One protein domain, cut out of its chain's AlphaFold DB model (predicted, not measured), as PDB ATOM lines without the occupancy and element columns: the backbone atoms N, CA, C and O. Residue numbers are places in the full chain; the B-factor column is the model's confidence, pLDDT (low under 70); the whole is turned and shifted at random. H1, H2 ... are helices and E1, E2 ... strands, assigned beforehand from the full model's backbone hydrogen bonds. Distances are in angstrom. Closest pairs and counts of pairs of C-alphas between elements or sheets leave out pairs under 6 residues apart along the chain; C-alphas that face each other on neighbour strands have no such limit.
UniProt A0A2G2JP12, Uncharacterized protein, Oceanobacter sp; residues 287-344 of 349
ATOM      1  N   SER A 287     119.740  79.362   6.234       72.12
ATOM      2  CA  SER A 287     119.777  79.307   7.705       72.12
ATOM      3  C   SER A 287     120.662  80.390   8.333       72.12
ATOM      4  O   SER A 287     120.408  80.822   9.449       72.12
ATOM      5  N   ARG A 288     121.672  80.890   7.610       75.19
ATOM      6  CA  ARG A 288     122.589  81.936   8.096       75.19
ATOM      7  C   ARG A 288     122.067  83.363   7.934       75.19
ATOM      8  O   ARG A 288     122.754  84.292   8.333       75.19
ATOM      9  N   GLN A 289     120.879  83.568   7.366       83.00
ATOM     10  CA  GLN A 289     120.378  84.916   7.072       83.00
ATOM     11  C   GLN A 289     120.244  85.811   8.319       83.00
ATOM     12  O   GLN A 289     120.328  87.031   8.199       83.00
ATOM     13  N   PHE A 290     120.032  85.223   9.499       84.69
ATOM     14  CA  PHE A 290     119.832  85.962  10.751       84.69
ATOM     15  C   PHE A 290     121.055  85.983  11.666       84.69
ATOM     16  O   PHE A 290     120.952  86.463  12.791       84.69
ATOM     17  N   ILE A 291     122.187  85.451  11.203       81.81
ATOM     18  CA  ILE A 291     123.424  85.366  11.976       81.81
ATOM     19  C   ILE A 291     124.446  86.312  11.351       81.81
ATOM     20  O   ILE A 291     124.696  86.261  10.146       81.81
ATOM     21  N   GLU A 292     125.032  87.190  12.164       70.88
ATOM     22  CA  GLU A 292     126.080  88.100  11.701       70.88
ATOM     23  C   GLU A 292     127.376  87.328  11.413       70.88
ATOM     24  O   GLU A 292     127.757  86.415  12.143       70.88
ATOM     25  N   SER A 293     128.083  87.698  10.341       62.62
ATOM     26  CA  SER A 293     129.297  86.994   9.895       62.62
ATOM     27  C   SER A 293     130.514  87.187  10.803       62.62
ATOM     28  O   SER A 293     131.553  86.585  10.558       62.62
ATOM     29  N   THR A 294     130.418  88.082  11.784       58.88
ATOM     30  CA  THR A 294     131.515  88.517  12.659       58.88
ATOM     31  C   THR A 294     131.532  87.816  14.012       58.88
ATOM     32  O   THR A 294     132.330  88.192  14.862       58.88
ATOM     33  N   ILE A 295     130.652  86.839  14.231       68.75
ATOM     34  CA  ILE A 295     130.501  86.176  15.529       68.75
ATOM     35  C   ILE A 295     131.407  84.952  15.602       68.75
ATOM     36  O   ILE A 295     131.468  84.148  14.666       68.75
ATOM     37  N   ASP A 296     132.074  84.806  16.742       68.88
ATOM     38  CA  ASP A 296     132.861  83.627  17.081       68.88
ATOM     39  C   ASP A 296     131.918  82.484  17.478       68.88
ATOM     40  O   ASP A 296     131.502  82.347  18.626       68.88
ATOM     41  N   LEU A 297     131.535  81.682  16.486       71.88
ATOM     42  CA  LEU A 297     130.721  80.483  16.667       71.88
ATOM     43  C   LEU A 297     131.584  79.282  17.059       71.88
ATOM     44  O   LEU A 297     132.750  79.190  16.667       71.88
ATOM     45  N   THR A 298     130.989  78.330  17.777       75.94
ATOM     46  CA  THR A 298     131.657  77.059  18.076       75.94
ATOM     47  C   THR A 298     131.762  76.182  16.821       75.94
ATOM     48  O   THR A 298     130.959  76.306  15.892       75.94
ATOM     49  N   ASP A 299     132.724  75.253  16.783       76.38
ATOM     50  CA  ASP A 299     132.828  74.274  15.686       76.38
ATOM     51  C   ASP A 299     131.528  73.451  15.536       76.38
ATOM     52  O   ASP A 299     131.097  73.147  14.423       76.38
ATOM     53  N   GLU A 300     130.856  73.158  16.653       79.00
ATOM     54  CA  GLU A 300     129.550  72.492  16.687       79.00
ATOM     55  C   GLU A 300     128.459  73.341  16.011       79.00
ATOM     56  O   GLU A 300     127.685  72.828  15.203       79.00
ATOM     57  N   ASP A 301     128.416  74.649  16.276       79.06
ATOM     58  CA  ASP A 301     127.479  75.567  15.619       79.06
ATOM     59  C   ASP A 301     127.711  75.628  14.107       79.06
ATOM     60  O   ASP A 301     126.755  75.636  13.326       79.06
ATOM     61  N   TYR A 302     128.975  75.633  13.671       76.69
ATOM     62  CA  TYR A 302     129.318  75.587  12.252       76.69
ATOM     63  C   TYR A 302     128.812  74.308  11.585       76.69
ATOM     64  O   TYR A 302     128.173  74.392  10.531       76.69
ATOM     65  N   GLU A 303     129.047  73.149  12.198       79.12
ATOM     66  CA  GLU A 303     128.546  71.859  11.716       79.12
ATOM     67  C   GLU A 303     127.014  71.814  11.699       79.12
ATOM     68  O   GLU A 303     126.416  71.373  10.719       79.12
ATOM     69  N   ASN A 304     126.350  72.338  12.729       82.81
ATOM     70  CA  ASN A 304     124.890  72.402  12.787       82.81
ATOM     71  C   ASN A 304     124.305  73.322  11.708       82.81
ATOM     72  O   ASN A 304     123.296  72.980  11.088       82.81
ATOM     73  N   LEU A 305     124.958  74.453  11.421       80.94
ATOM     74  CA  LEU A 305     124.567  75.360  10.339       80.94
ATOM     75  C   LEU A 305     124.765  74.743   8.948       80.94
ATOM     76  O   LEU A 305     124.008  75.074   8.036       80.94
ATOM     77  N   LEU A 306     125.791  73.904   8.773       75.06
ATOM     78  CA  LEU A 306     126.097  73.230   7.508       75.06
ATOM     79  C   LEU A 306     125.190  72.023   7.262       75.06
ATOM     80  O   LEU A 306     124.691  71.850   6.152       75.06
ATOM     81  N   ASN A 307     124.977  71.208   8.293       72.75
ATOM     82  CA  ASN A 307     124.251  69.949   8.187       72.75
ATOM     83  C   ASN A 307     122.736  70.131   8.361       72.75
ATOM     84  O   ASN A 307     121.971  69.278   7.924       72.75
ATOM     85  N   GLY A 308     122.284  71.226   8.987       69.00
ATOM     86  CA  GLY A 308     120.859  71.526   9.172       69.00
ATOM     87  C   GLY A 308     120.130  70.548  10.101       69.00
ATOM     88  O   GLY A 308     118.903  70.495  10.093       69.00
ATOM     89  N   ASN A 309     120.859  69.770  10.905       73.25
ATOM     90  CA  ASN A 309     120.305  68.646  11.671       73.25
ATOM     91  C   ASN A 309     119.343  69.070  12.793       73.25
ATOM     92  O   ASN A 309     118.478  68.291  13.184       73.25
ATOM     93  N   ILE A 310     119.501  70.283  13.325       82.38
ATOM     94  CA  ILE A 310     118.716  70.775  14.466       82.38
ATOM     95  C   ILE A 310     117.454  71.498  13.986       82.38
ATOM     96  O   ILE A 310     116.381  71.328  14.565       82.38
ATOM     97  N   GLY A 311     117.576  72.295  12.924       88.00
ATOM     98  CA  GLY A 311     116.526  73.186  12.450       88.00
ATOM     99  C   GLY A 311     117.103  74.427  11.783       88.00
ATOM    100  O   GLY A 311     118.135  74.371  11.111       88.00
ATOM    101  N   ILE A 312     116.446  75.568  11.989       90.12
ATOM    102  CA  ILE A 312     116.818  76.842  11.370       90.12
ATOM    103  C   ILE A 312     117.265  77.823  12.445       90.12
ATOM    104  O   ILE A 312     116.545  78.080  13.409       90.12
ATOM    105  N   ALA A 313     118.455  78.392  12.263       91.12
ATOM    106  CA  ALA A 313     118.941  79.475  13.101       91.12
ATOM    107  C   ALA A 313     118.113  80.736  12.826       91.12
ATOM    108  O   ALA A 313     118.018  81.191  11.687       91.12
ATOM    109  N   ILE A 314     117.489  81.284  13.866       91.44
ATOM    110  CA  ILE A 314     116.590  82.442  13.777       91.44
ATOM    111  C   ILE A 314     117.150  83.684  14.466       91.44
ATOM    112  O   ILE A 314     116.483  84.713  14.480       91.44
ATOM    113  N   GLY A 315     118.351  83.625  15.032       90.38
ATOM    114  CA  GLY A 315     119.008  84.768  15.657       90.38
ATOM    115  C   GLY A 315     119.996  84.341  16.730       90.38
ATOM    116  O   GLY A 315     120.458  83.200  16.722       90.38
ATOM    117  N   LEU A 316     120.322  85.261  17.636       88.44
ATOM    118  CA  LEU A 316     121.387  85.100  18.626       88.44
ATOM    119  C   LEU A 316     120.941  85.581  20.001       88.44
ATOM    120  O   LEU A 316     120.182  86.542  20.094       88.44
ATOM    121  N   ASP A 317     121.450  84.959  21.053       87.94
ATOM    122  CA  ASP A 317     121.416  85.499  22.407       87.94
ATOM    123  C   ASP A 317     122.822  85.931  22.800       87.94
ATOM    124  O   ASP A 317     123.762  85.133  22.780       87.94
ATOM    125  N   TYR A 318     122.955  87.220  23.116       84.00
ATOM    126  CA  TYR A 318     124.237  87.825  23.441       84.00
ATOM    127  C   TYR A 318     124.607  87.521  24.885       84.00
ATOM    128  O   TYR A 318     123.779  87.691  25.785       84.00
ATOM    129  N   HIS A 319     125.866  87.170  25.141       77.69
ATOM    130  CA  HIS A 319     126.333  86.903  26.503       77.69
ATOM    131  C   HIS A 319     126.181  88.129  27.421       77.69
ATOM    132  O   HIS A 319     125.794  88.018  28.585       77.69
ATOM    133  N   GLU A 320     126.430  89.333  26.895       73.69
ATOM    134  CA  GLU A 320     126.227  90.579  27.644       73.69
ATOM    135  C   GLU A 320     124.741  90.870  27.925       73.69
ATOM    136  O   GLU A 320     124.419  91.763  28.716       73.69
ATOM    137  N   GLY A 321     123.838  90.103  27.312       78.88
ATOM    138  CA  GLY A 321     122.395  90.130  27.467       78.88
ATOM    139  C   GLY A 321     121.673  90.812  26.306       78.88
ATOM    140  O   GLY A 321     122.159  91.770  25.701       78.88
ATOM    141  N   GLY A 322     120.426  90.389  26.098       83.88
ATOM    142  CA  GLY A 322     119.637  90.755  24.927       83.88
ATOM    143  C   GLY A 322     119.937  89.780  23.800       83.88
ATOM    144  O   GLY A 322     120.626  88.783  23.998       83.88
ATOM    145  N   GLY A 323     119.409  90.046  22.618       88.00
ATOM    146  CA  GLY A 323     119.597  89.134  21.501       88.00
ATOM    147  C   GLY A 323     119.054  89.697  20.210       88.00
ATOM    148  O   GLY A 323     118.567  90.823  20.161       88.00
ATOM    149  N   THR A 324     119.107  88.897  19.161       88.44
ATOM    150  CA  THR A 324     118.397  89.149  17.916       88.44
ATOM    151  C   THR A 324     117.449  88.004  17.622       88.44
ATOM    152  O   THR A 324     117.742  86.840  17.898       88.44
ATOM    153  N   ARG A 325     116.289  88.312  17.046       89.38
ATOM    154  CA  ARG A 325     115.410  87.324  16.414       89.38
ATOM    155  C   ARG A 325     114.968  87.856  15.076       89.38
ATOM    156  O   ARG A 325     114.475  88.975  14.976       89.38
ATOM    157  N   TYR A 326     115.136  87.043  14.044       88.69
ATOM    158  CA  TYR A 326     114.732  87.342  12.681       88.69
ATOM    159  C   TYR A 326     115.229  88.726  12.205       88.69
ATOM    160  O   TYR A 326     114.505  89.435  11.503       88.69
ATOM    161  N   GLY A 327     116.433  89.123  12.641       82.31
ATOM    162  CA  GLY A 327     117.063  90.411  12.332       82.31
ATOM    163  C   GLY A 327     116.669  91.604  13.218       82.31
ATOM    164  O   GLY A 327     117.148  92.705  12.965       82.31
ATOM    165  N   GLU A 328     115.825  91.430  14.240       84.12
ATOM    166  CA  GLU A 328     115.441  92.498  15.177       84.12
ATOM    167  C   GLU A 328     116.045  92.286  16.562       84.12
ATOM    168  O   GLU A 328     116.106  91.158  17.048       84.12
ATOM    169  N   TYR A 329     116.474  93.375  17.203       84.12
ATOM    170  CA  TYR A 329     117.038  93.341  18.551       84.12
ATOM    171  C   TYR A 329     115.954  93.115  19.611       84.12
ATOM    172  O   TYR A 329     114.928  93.796  19.623       84.12
ATOM    173  N   ILE A 330     116.223  92.201  20.539       83.06
ATOM    174  CA  ILE A 330     115.399  91.878  21.699       83.06
ATOM    175  C   ILE A 330     116.110  92.342  22.969       83.06
ATOM    176  O   ILE A 330     117.311  92.133  23.153       83.06
ATOM    177  N   SER A 331     115.346  92.976  23.858       81.25
ATOM    178  CA  SER A 331     115.862  93.514  25.112       81.25
ATOM    179  C   SER A 331     116.268  92.409  26.099       81.25
ATOM    180  O   SER A 331     115.754  91.291  26.069       81.25
ATOM    181  N   LYS A 332     117.163  92.741  27.038       74.31
ATOM    182  CA  LYS A 332     117.637  91.826  28.096       74.31
ATOM    183  C   LYS A 332     116.508  91.171  28.898       74.31
ATOM    184  O   LYS A 332     116.639  90.027  29.316       74.31
ATOM    185  N   THR A 333     115.415  91.894  29.130       66.25
ATOM    186  CA  THR A 333     114.304  91.440  29.979       66.25
ATOM    187  C   THR A 333     113.472  90.348  29.306       66.25
ATOM    188  O   THR A 333     112.983  89.447  29.981       66.25
ATOM    189  N   ASP A 334     113.367  90.390  27.978       61.47
ATOM    190  CA  ASP A 334     112.550  89.455  27.203       61.47
ATOM    191  C   ASP A 334     113.279  88.122  26.972       61.47
ATOM    192  O   ASP A 334     112.651  87.064  27.011       61.47
ATOM    193  N   VAL A 335     114.610  88.151  26.817       60.22
ATOM    194  CA  VAL A 335     115.437  86.938  26.667       60.22
ATOM    195  C   VAL A 335     115.365  86.069  27.929       60.22
ATOM    196  O   VAL A 335     115.118  84.867  27.836       60.22
ATOM    197  N   GLN A 336     115.476  86.677  29.115       55.31
ATOM    198  CA  GLN A 336     115.451  85.959  30.396       55.31
ATOM    199  C   GLN A 336     114.131  85.194  30.634       55.31
ATOM    200  O   GLN A 336     114.144  84.094  31.182       55.31
ATOM    201  N   SER A 337     112.997  85.723  30.150       53.97
ATOM    202  CA  SER A 337     111.666  85.121  30.332       53.97
ATOM    203  C   SER A 337     111.508  83.733  29.697       53.97
ATOM    204  O   SER A 337     110.724  82.924  30.192       53.97
ATOM    205  N   LYS A 338     112.276  83.432  28.636       43.91
ATOM    206  CA  LYS A 338     112.244  82.132  27.947       43.91
ATOM    207  C   LYS A 338     113.109  81.082  28.656       43.91
ATOM    208  O   LYS A 338     112.752  79.904  28.666       43.91
ATOM    209  N   TYR A 339     114.208  81.501  29.287       45.50
ATOM    210  CA  TYR A 339     115.070  80.606  30.066       45.50
ATOM    211  C   TYR A 339     114.436  80.230  31.411       45.50
ATOM    212  O   TYR A 339     114.468  79.061  31.795       45.50
ATOM    213  N   ASP A 340     113.729  81.162  32.055       39.88
ATOM    214  CA  ASP A 340     113.012  80.888  33.308       39.88
ATOM    215  C   ASP A 340     111.859  79.872  33.118       39.88
ATOM    216  O   ASP A 340     111.524  79.122  34.037       39.88
ATOM    217  N   THR A 341     111.273  79.780  31.914       41.34
ATOM    218  CA  THR A 341     110.291  78.731  31.579       41.34
ATOM    219  C   THR A 341     110.903  77.348  31.348       41.34
ATOM    220  O   THR A 341     110.195  76.355  31.505       41.34
ATOM    221  N   PHE A 342     112.193  77.257  31.006       36.66
ATOM    222  CA  PHE A 342     112.872  75.976  30.775       36.66
ATOM    223  C   PHE A 342     113.393  75.355  32.081       36.66
ATOM    224  O   PHE A 342     113.293  74.143  32.269       36.66
ATOM    225  N   ASP A 343     113.829  76.182  33.036       33.97
ATOM    226  CA  ASP A 343     114.306  75.718  34.349       33.97
ATOM    227  C   ASP A 343     113.169  75.434  35.357       33.97
ATOM    228  O   ASP A 343     113.379  74.804  36.396       33.97
ATOM    229  N   GLY A 344     111.931  75.834  35.045       32.97
ATOM    230  CA  GLY A 344     110.759  75.638  35.908       32.97
ATOM    231  C   GLY A 344     110.120  74.240  35.879       32.97
ATOM    232  O   GLY A 344     109.275  73.948  36.725       32.97
TER     233      GLY A 344
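AT A GLANCE: This is residues 287 to 344 of the 349 residues of an uncharacterized protein of Oceanobacter sp (UniProt A0A2G2JP12). A small antiparallel sheet, order E1 - E2 - E3, stands between two separated helices, H2 and the longer H3, with short H1 over E1. Residues 337 to 344 stick out. The 58 printed residues run H1 H2 E1 E2 E3 H3, mixed helices and strands, only just compact, close to loose: radius of gyration of the C-alphas 12.3 A, spans 31 by 25 by 18 A.

HOW THE PARTS SIT: E1, residues 311 to 317, E2, 323 to 325, and E3, 328 to 330, form a meander, each strand the antiparallel neighbour of the one before. Within hydrogen-bond range are N 316 and O 324, 3.0 A, and N 323 and O 330, 3.0 A. H1, residues 287 to 290, lies over E1, height over the sheet 6.7 A; their closest C-alphas, Phe 290 and Gly 315, are 5.1 A apart. H2, residues 299 to 307, and H3, 332 to 343, only graze the sheet and are apart. O i to N i+4 pairs are within range throughout H2 but 2 of 8 in H3, with 4 of 9 i+3 pairs.

IN THESE COORDINATES: E1 spans 16.6 A, H2 12.2 A, H3 17.6 A. C-alpha 287 is at (119.777, 79.307, 7.705), C-alpha 343 at (114.306, 75.718, 34.349).

THE WHOLE: The printed part has no cut and no long link. pLDDT is under 70 at residues 293 to 296, 308 and 333 to 344.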